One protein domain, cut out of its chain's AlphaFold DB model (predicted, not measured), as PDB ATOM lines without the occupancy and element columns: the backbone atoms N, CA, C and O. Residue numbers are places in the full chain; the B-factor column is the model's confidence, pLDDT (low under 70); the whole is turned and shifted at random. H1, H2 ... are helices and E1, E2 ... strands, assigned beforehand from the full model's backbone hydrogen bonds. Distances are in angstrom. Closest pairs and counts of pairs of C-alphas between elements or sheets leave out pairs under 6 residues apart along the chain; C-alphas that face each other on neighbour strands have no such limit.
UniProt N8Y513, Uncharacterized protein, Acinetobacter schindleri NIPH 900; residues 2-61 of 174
ATOM      1  N   GLU A   2      32.776  32.970 -21.426       61.06
ATOM      2  CA  GLU A   2      31.895  32.479 -20.338       61.06
ATOM      3  C   GLU A   2      30.412  32.487 -20.739       61.06
ATOM      4  O   GLU A   2      29.800  31.427 -20.762       61.06
ATOM      5  N   ASN A   3      29.887  33.604 -21.259       76.56
ATOM      6  CA  ASN A   3      28.499  33.644 -21.754       76.56
ATOM      7  C   ASN A   3      28.186  32.626 -22.871       76.56
ATOM      8  O   ASN A   3      27.041  32.226 -23.021       76.56
ATOM      9  N   GLN A   4      29.161  32.216 -23.695       79.00
ATOM     10  CA  GLN A   4      28.913  31.216 -24.747       79.00
ATOM     11  C   GLN A   4      28.880  29.801 -24.174       79.00
ATOM     12  O   GLN A   4      28.071  28.994 -24.613       79.00
ATOM     13  N   ILE A   5      29.744  29.518 -23.200       88.69
ATOM     14  CA  ILE A   5      29.776  28.251 -22.466       88.69
ATOM     15  C   ILE A   5      28.464  28.082 -21.695       88.69
ATOM     16  O   ILE A   5      27.825  27.046 -21.817       88.69
ATOM     17  N   GLU A   6      28.013  29.115 -20.983       89.12
ATOM     18  CA  GLU A   6      26.743  29.097 -20.248       89.12
ATOM     19  C   GLU A   6      25.535  28.942 -21.179       89.12
ATOM     20  O   GLU A   6      24.689  28.080 -20.945       89.12
ATOM     21  N   ASN A   7      25.482  29.708 -22.276       87.06
ATOM     22  CA  ASN A   7      24.402  29.595 -23.260       87.06
ATOM     23  C   ASN A   7      24.368  28.219 -23.927       87.06
ATOM     24  O   ASN A   7      23.292  27.687 -24.190       87.06
ATOM     25  N   PHE A   8      25.533  27.633 -24.199       91.94
ATOM     26  CA  PHE A   8      25.615  26.273 -24.705       91.94
ATOM     27  C   PHE A   8      25.147  25.251 -23.678       91.94
ATOM     28  O   PHE A   8      24.380  24.370 -24.038       91.94
ATOM     29  N   ILE A   9      25.591  25.350 -22.421       92.88
ATOM     30  CA  ILE A   9      25.173  24.418 -21.368       92.88
ATOM     31  C   ILE A   9      23.654  24.488 -21.207       92.88
ATOM     32  O   ILE A   9      23.015  23.445 -21.159       92.88
ATOM     33  N   ALA A  10      23.070  25.688 -21.194       91.19
ATOM     34  CA  ALA A  10      21.621  25.859 -21.165       91.19
ATOM     35  C   ALA A  10      20.945  25.208 -22.385       91.19
ATOM     36  O   ALA A  10      20.050  24.388 -22.220       91.19
ATOM     37  N   ALA A  11      21.427  25.490 -23.600       87.38
ATOM     38  CA  ALA A  11      20.870  24.915 -24.824       87.38
ATOM     39  C   ALA A  11      21.023  23.387 -24.900       87.38
ATOM     40  O   ALA A  11      20.148  22.714 -25.429       87.38
ATOM     41  N   PHE A  12      22.122  22.828 -24.388       88.69
ATOM     42  CA  PHE A  12      22.339  21.386 -24.324       88.69
ATOM     43  C   PHE A  12      21.412  20.763 -23.270       88.69
ATOM     44  O   PHE A  12      20.790  19.747 -23.549       88.69
ATOM     45  N   LYS A  13      21.217  21.390 -22.107       91.00
ATOM     46  CA  LYS A  13      20.277  20.885 -21.091       91.00
ATOM     47  C   LYS A  13      18.831  20.762 -21.584       91.00
ATOM     48  O   LYS A  13      18.118  19.890 -21.103       91.00
ATOM     49  N   ASP A  14      18.439  21.559 -22.574       86.88
ATOM     50  CA  ASP A  14      17.124  21.467 -23.223       86.88
ATOM     51  C   ASP A  14      17.035  20.354 -24.293       86.88
ATOM     52  O   ASP A  14      15.953  20.058 -24.804       86.88
ATOM     53  N   LEU A  15      18.153  19.721 -24.671       82.06
ATOM     54  CA  LEU A  15      18.151  18.605 -25.617       82.06
ATOM     55  C   LEU A  15      17.770  17.302 -24.916       82.06
ATOM     56  O   LEU A  15      18.309  16.962 -23.869       82.06
ATOM     57  N   TRP A  16      16.968  16.480 -25.588       81.12
ATOM     58  CA  TRP A  16      16.588  15.143 -25.106       81.12
ATOM     59  C   TRP A  16      17.789  14.249 -24.727       81.12
ATOM     60  O   TRP A  16      17.704  13.430 -23.820       81.12
ATOM     61  N   ILE A  17      18.932  14.412 -25.404       78.06
ATOM     62  CA  ILE A  17      20.147  13.631 -25.133       78.06
ATOM     63  C   ILE A  17      20.786  13.982 -23.781       78.06
ATOM     64  O   ILE A  17      21.527  13.171 -23.232       78.06
ATOM     65  N   TYR A  18      20.508  15.165 -23.226       85.88
ATOM     66  CA  TYR A  18      20.974  15.522 -21.891       85.88
ATOM     67  C   TYR A  18      20.335  14.633 -20.823       85.88
ATOM     68  O   TYR A  18      21.066  14.115 -19.983       85.88
ATOM     69  N   GLU A  19      19.023  14.388 -20.894       82.44
ATOM     70  CA  GLU A  19      18.319  13.523 -19.935       82.44
ATOM     71  C   GLU A  19      18.942  12.119 -19.899       82.44
ATOM     72  O   GLU A  19      19.293  11.627 -18.830       82.44
ATOM     73  N   LEU A  20      19.209  11.538 -21.073       81.44
ATOM     74  CA  LEU A  20      19.859  10.229 -21.204       81.44
ATOM     75  C   LEU A  20      21.280  10.204 -20.608       81.44
ATOM     76  O   LEU A  20      21.703   9.223 -19.997       81.44
ATOM     77  N   LEU A  21      22.054  11.274 -20.798       80.25
ATOM     78  CA  LEU A  21      23.425  11.351 -20.286       80.25
ATOM     79  C   LEU A  21      23.457  11.616 -18.775       80.25
ATOM     80  O   LEU A  21      24.338  11.091 -18.089       80.25
ATOM     81  N   ALA A  22      22.491  12.372 -18.251       85.62
ATOM     82  CA  ALA A  22      22.373  12.711 -16.835       85.62
ATOM     83  C   ALA A  22      22.048  11.496 -15.946       85.62
ATOM     84  O   ALA A  22      22.379  11.496 -14.760       85.62
ATOM     85  N   GLU A  23      21.477  10.425 -16.506       84.00
ATOM     86  CA  GLU A  23      21.267   9.157 -15.789       84.00
ATOM     87  C   GLU A  23      22.581   8.467 -15.390       84.00
ATOM     88  O   GLU A  23      22.619   7.689 -14.435       84.00
ATOM     89  N   THR A  24      23.671   8.741 -16.115       81.44
ATOM     90  CA  THR A  24      24.951   8.029 -15.957       81.44
ATOM     91  C   THR A  24      26.129   8.935 -15.608       81.44
ATOM     92  O   THR A  24      27.164   8.447 -15.145       81.44
ATOM     93  N   LEU A  25      26.000  10.251 -15.802       83.31
ATOM     94  CA  LEU A  25      27.052  11.236 -15.570       83.31
ATOM     95  C   LEU A  25      26.493  12.452 -14.829       83.31
ATOM     96  O   LEU A  25      25.448  12.982 -15.188       83.31
ATOM     97  N   SER A  26      27.230  12.943 -13.830       90.94
ATOM     98  CA  SER A  26      26.923  14.237 -13.218       90.94
ATOM     99  C   SER A  26      27.220  15.384 -14.183       90.94
ATOM    100  O   SER A  26      28.104  15.275 -15.037       90.94
ATOM    101  N   ASP A  27      26.545  16.518 -13.989       90.38
ATOM    102  CA  ASP A  27      26.799  17.751 -14.743       90.38
ATOM    103  C   ASP A  27      28.284  18.144 -14.732       90.38
ATOM    104  O   ASP A  27      28.847  18.446 -15.783       90.38
ATOM    105  N   ASP A  28      28.946  18.060 -13.574       90.31
ATOM    106  CA  ASP A  28      30.374  18.379 -13.439       90.31
ATOM    107  C   ASP A  28      31.249  17.501 -14.346       90.31
ATOM    108  O   ASP A  28      32.208  17.979 -14.947       90.31
ATOM    109  N   ALA A  29      30.905  16.216 -14.481       84.12
ATOM    110  CA  ALA A  29      31.625  15.283 -15.340       84.12
ATOM    111  C   ALA A  29      31.244  15.432 -16.821       84.12
ATOM    112  O   ALA A  29      32.060  15.141 -17.698       84.12
ATOM    113  N   LEU A  30      30.007  15.838 -17.117       87.88
ATOM    114  CA  LEU A  30      29.497  16.000 -18.477       87.88
ATOM    115  C   LEU A  30      30.022  17.283 -19.134       87.88
ATOM    116  O   LEU A  30      30.394  17.280 -20.310       87.88
ATOM    117  N   PHE A  31      30.087  18.364 -18.359       93.94
ATOM    118  CA  PHE A  31      30.470  19.700 -18.807       93.94
ATOM    119  C   PHE A  31      31.905  20.075 -18.419       93.94
ATOM    120  O   PHE A  31      32.288  21.238 -18.527       93.94
ATOM    121  N   GLU A  32      32.729  19.107 -18.014       92.31
ATOM    122  CA  GLU A  32      34.153  19.337 -17.785       92.31
ATOM    123  C   GLU A  32      34.824  19.862 -19.067       92.31
ATOM    124  O   GLU A  32      34.759  19.242 -20.139       92.31
ATOM    125  N   HIS A  33      35.486  21.014 -18.963       93.88
ATOM    126  CA  HIS A  33      36.163  21.651 -20.085       93.88
ATOM    127  C   HIS A  33      37.406  22.420 -19.654       93.88
ATOM    128  O   HIS A  33      37.588  22.791 -18.498       93.88
ATOM    129  N   SER A  34      38.265  22.684 -20.633       91.62
ATOM    130  CA  SER A  34      39.397  23.595 -20.505       91.62
ATOM    131  C   SER A  34      39.317  24.667 -21.585       91.62
ATOM    132  O   SER A  34      38.919  24.396 -22.720       91.62
ATOM    133  N   VAL A  35      39.703  25.892 -21.238       90.62
ATOM    134  CA  VAL A  35      39.816  27.000 -22.190       90.62
ATOM    135  C   VAL A  35      41.295  27.223 -22.474       90.62
ATOM    136  O   VAL A  35      42.078  27.489 -21.564       90.62
ATOM    137  N   LYS A  36      41.696  27.064 -23.736       85.69
ATOM    138  CA  LYS A  36      43.079  27.299 -24.177       85.69
ATOM    139  C   LYS A  36      43.370  28.798 -24.294       85.69
ATOM    140  O   LYS A  36      42.457  29.600 -24.461       85.69
ATOM    141  N   GLU A  37      44.653  29.167 -24.306       78.88
ATOM    142  CA  GLU A  37      45.114  30.567 -24.417       78.88
ATOM    143  C   GLU A  37      44.577  31.308 -25.656       78.88
ATOM    144  O   GLU A  37      44.402  32.521 -25.632       78.88
ATOM    145  N   ASN A  38      44.264  30.583 -26.732       78.62
ATOM    146  CA  ASN A  38      43.679  31.131 -27.958       78.62
ATOM    147  C   ASN A  38      42.141  31.267 -27.910       78.62
ATOM    148  O   ASN A  38      41.518  31.507 -28.942       78.62
ATOM    149  N   GLY A  39      41.517  31.039 -26.753       77.25
ATOM    150  CA  GLY A  39      40.066  31.089 -26.577       77.25
ATOM    151  C   GLY A  39      39.302  29.870 -27.096       77.25
ATOM    152  O   GLY A  39      38.075  29.883 -27.146       77.25
ATOM    153  N   THR A  40      39.997  28.800 -27.494       82.12
ATOM    154  CA  THR A  40      39.335  27.550 -27.887       82.12
ATOM    155  C   THR A  40      38.858  26.795 -26.651       82.12
ATOM    156  O   THR A  40      39.667  26.436 -25.791       82.12
ATOM    157  N   VAL A  41      37.559  26.500 -26.598       87.44
ATOM    158  CA  VAL A  41      36.953  25.643 -25.571       87.44
ATOM    159  C   VAL A  41      37.127  24.176 -25.959       87.44
ATOM    160  O   VAL A  41      36.779  23.769 -27.070       87.44
ATOM    161  N   VAL A  42      37.672  23.372 -25.048       85.81
ATOM    162  CA  VAL A  42      37.853  21.927 -25.216       85.81
ATOM    163  C   VAL A  42      37.085  21.196 -24.129       85.81
ATOM    164  O   VAL A  42      37.506  21.176 -22.975       85.81
ATOM    165  N   TRP A  43      35.980  20.569 -24.523       88.12
ATOM    166  CA  TRP A  43      35.184  19.689 -23.670       88.12
ATOM    167  C   TRP A  43      35.839  18.317 -23.559       88.12
ATOM    168  O   TRP A  43      36.243  17.739 -24.577       88.12
ATOM    169  N   MET A  44      35.942  17.798 -22.335       83.56
ATOM    170  CA  MET A  44      36.608  16.524 -22.064       83.56
ATOM    171  C   MET A  44      35.765  15.344 -22.553       83.56
ATOM    172  O   MET A  44      36.293  14.425 -23.186       83.56
ATOM    173  N   LYS A  45      34.441  15.406 -22.361       84.12
ATOM    174  CA  LYS A  45      33.505  14.402 -22.882       84.12
ATOM    175  C   LYS A  45      33.300  14.549 -24.383       84.12
ATOM    176  O   LYS A  45      33.076  15.646 -24.893       84.12
ATOM    177  N   GLU A  46      33.365  13.422 -25.087       81.06
ATOM    178  CA  GLU A  46      33.181  13.363 -26.541       81.06
ATOM    179  C   GLU A  46      31.781  13.837 -26.941       81.06
ATOM    180  O   GLU A  46      31.660  14.651 -27.850       81.06
ATOM    181  N   GLN A  47      30.743  13.413 -26.217       80.81
ATOM    182  CA  GLN A  47      29.355  13.795 -26.481       80.81
ATOM    183  C   GLN A  47      29.191  15.320 -26.431       80.81
ATOM    184  O   GLN A  47      28.772  15.947 -27.403       80.81
ATOM    185  N   THR A  48      29.641  15.935 -25.335       84.06
ATOM    186  CA  THR A  48      29.618  17.389 -25.136       84.06
ATOM    187  C   THR A  48      30.445  18.126 -26.179       84.06
ATOM    188  O   THR A  48      30.022  19.156 -26.701       84.06
ATOM    189  N   ARG A  49      31.604  17.577 -26.554       83.94
ATOM    190  CA  ARG A  49      32.458  18.150 -27.596       83.94
ATOM    191  C   ARG A  49      31.785  18.154 -28.967       83.94
ATOM    192  O   ARG A  49      31.942  19.132 -29.698       83.94
ATOM    193  N   GLN A  50      31.081  17.089 -29.338       79.25
ATOM    194  CA  GLN A  50      30.375  17.022 -30.620       79.25
ATOM    195  C   GLN A  50      29.190  17.985 -30.654       79.25
ATOM    196  O   GLN A  50      29.071  18.760 -31.602       79.25
ATOM    197  N   ILE A  51      28.381  18.022 -29.594       83.62
ATOM    198  CA  ILE A  51      27.235  18.939 -29.510       83.62
ATOM    199  C   ILE A  51      27.712  20.396 -29.505       83.62
ATOM    200  O   ILE A  51      27.127  21.219 -30.201       83.62
ATOM    201  N   TRP A  52      28.826  20.719 -28.837       85.69
ATOM    202  CA  TRP A  52      29.436  22.055 -28.907       85.69
ATOM    203  C   TRP A  52      29.814  22.456 -30.333       85.69
ATOM    204  O   TRP A  52      29.544  23.581 -30.744       85.69
ATOM    205  N   LYS A  53      30.409  21.544 -31.116       79.69
ATOM    206  CA  LYS A  53      30.736  21.819 -32.524       79.69
ATOM    207  C   LYS A  53      29.479  22.129 -33.330       79.69
ATOM    208  O   LYS A  53      29.461  23.128 -34.041       79.69
ATOM    209  N   PHE A  54      28.435  21.312 -33.199       78.62
ATOM    210  CA  PHE A  54      27.174  21.547 -33.902       78.62
ATOM    211  C   PHE A  54      26.506  22.848 -33.469       78.62
ATOM    212  O   PHE A  54      26.040  23.602 -34.316       78.62
ATOM    213  N   TRP A  55      26.520  23.146 -32.171       83.88
ATOM    214  CA  TRP A  55      25.970  24.380 -31.626       83.88
ATOM    215  C   TRP A  55      26.700  25.611 -32.172       83.88
ATOM    216  O   TRP A  55      26.047  26.532 -32.645       83.88
ATOM    217  N   ILE A  56      28.037  25.609 -32.213       77.69
ATOM    218  CA  ILE A  56      28.815  26.703 -32.819       77.69
ATOM    219  C   ILE A  56      28.495  26.854 -34.311       77.69
ATOM    220  O   ILE A  56      28.215  27.963 -34.760       77.69
ATOM    221  N   ILE A  57      28.461  25.751 -35.068       71.44
ATOM    222  CA  ILE A  57      28.125  25.781 -36.502       71.44
ATOM    223  C   ILE A  57      26.712  26.343 -36.726       71.44
ATOM    224  O   ILE A  57      26.499  27.130 -37.648       71.44
ATOM    225  N   ALA A  58      25.757  25.975 -35.870       69.56
ATOM    226  CA  ALA A  58      24.389  26.477 -35.919       69.56
ATOM    227  C   ALA A  58      24.298  27.974 -35.574       69.56
ATOM    228  O   ALA A  58      23.535  28.698 -36.209       69.56
ATOM    229  N   GLN A  59      25.085  28.453 -34.604       69.44
ATOM    230  CA  GLN A  59      25.125  29.868 -34.205       69.44
ATOM    231  C   GLN A  59      25.768  30.766 -35.267       69.44
ATOM    232  O   GLN A  59      25.420  31.939 -35.385       69.44
ATOM    233  N   GLU A  60      26.690  30.230 -36.065       63.66
ATOM    234  CA  GLU A  60      27.389  31.006 -37.090       63.66
ATOM    235  C   GLU A  60      26.538  31.304 -38.343       63.66
ATOM    236  O   GLU A  60      27.025  31.987 -39.241       63.66
ATOM    237  N   ASN A  61      25.262  30.879 -38.399       56.38
ATOM    238  CA  ASN A  61      24.342  31.145 -39.521       56.38
ATOM    239  C   ASN A  61      24.993  30.879 -40.891       56.38
ATOM    240  O   ASN A  61      24.821  31.639 -41.848       56.38
TER     241      ASN A  61
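AT A GLANCE: This is residues 2 to 61 of the 174 residues of an uncharacterized protein of Acinetobacter schindleri NIPH 900 (UniProt N8Y513). Two longer helices, H1 and H4, cross one over the other at a wide angle in the middle of a small domain, with a two-stranded hairpin, E1 and E2, toward one end of its longest axis and the shorter helix H2 toward the other. The start of H4 folds back beside E2, and the four-residue H3 sits between H2 and the hairpin. The 60 printed residues hold four named helices and two named strands in the order H1, H2, H3, E1, E2, H4; the two strands form one antiparallel sheet, and the class is mostly helix. The whole is compact, with a radius of gyration of the C-alphas of 11.3 A, and rounded, spanning 33 by 25 by 18 A.

HOW THE PARTS SIT: Begin at the sheet, where E1, residues 33 to 35, and E2, residues 41 to 43, form a hairpin, antiparallel at 163 degrees. Look at N 34 and O 42, 2.9 A apart, and N 42 and O 34, 2.8 A apart, both within hydrogen-bond range. From E2 a tight link leads to H4, residues 46 to 59; the closest C-alphas of E2 and H4 are those of Trp 43 and Arg 49, 5.0 A apart. H4, with residues 51 to 55 alone, only just touches residues 8 to 12 of H1, residues 2 to 13, with 3 pairs of C-alphas within 8 A. Their closest C-alphas are those of Phe 8 and Trp 52, 7.1 A apart, and their lines are only just about perpendicular, at 71 degrees. H1 and H2, residues 16 to 22, are close but not clearly touching: their closest C-alphas, those of Phe 12 and Tyr 18, are 6.5 A apart, and they stand about perpendicular at 80 degrees. H3, residues 27 to 30, is close to H4 but not clearly touching it, the closest C-alphas being those of Leu 30 and Thr 48, 6.8 A apart. H1 and E2 are only just apart, at 8.2 A. In H1 and H4 each O i to N i+4 pair is within hydrogen-bond range, in H2 2 of 3 are, and H3 is too short for such a pair.

IN THESE COORDINATES: Find C-alpha 33 at (36.163, 21.651, -20.085), where E1 begins. Go on to C-alpha 46 at (33.181, 13.363, -26.541); from there H4 runs 19.9 A to C-alpha 59 at (25.125, 29.868, -34.205). H1 measures 16.4 A and H2 10.4 A from first to last C-alpha.

THE WHOLE: Look for the two C-alphas farthest apart at Glu 23 and Asn 38, 33.7 A from each other. The printed part has no cut, and its five links between named elements are tight. The mean pLDDT of the printed part is 83.1, with low confidence at residue 2 and residues 58 to 61.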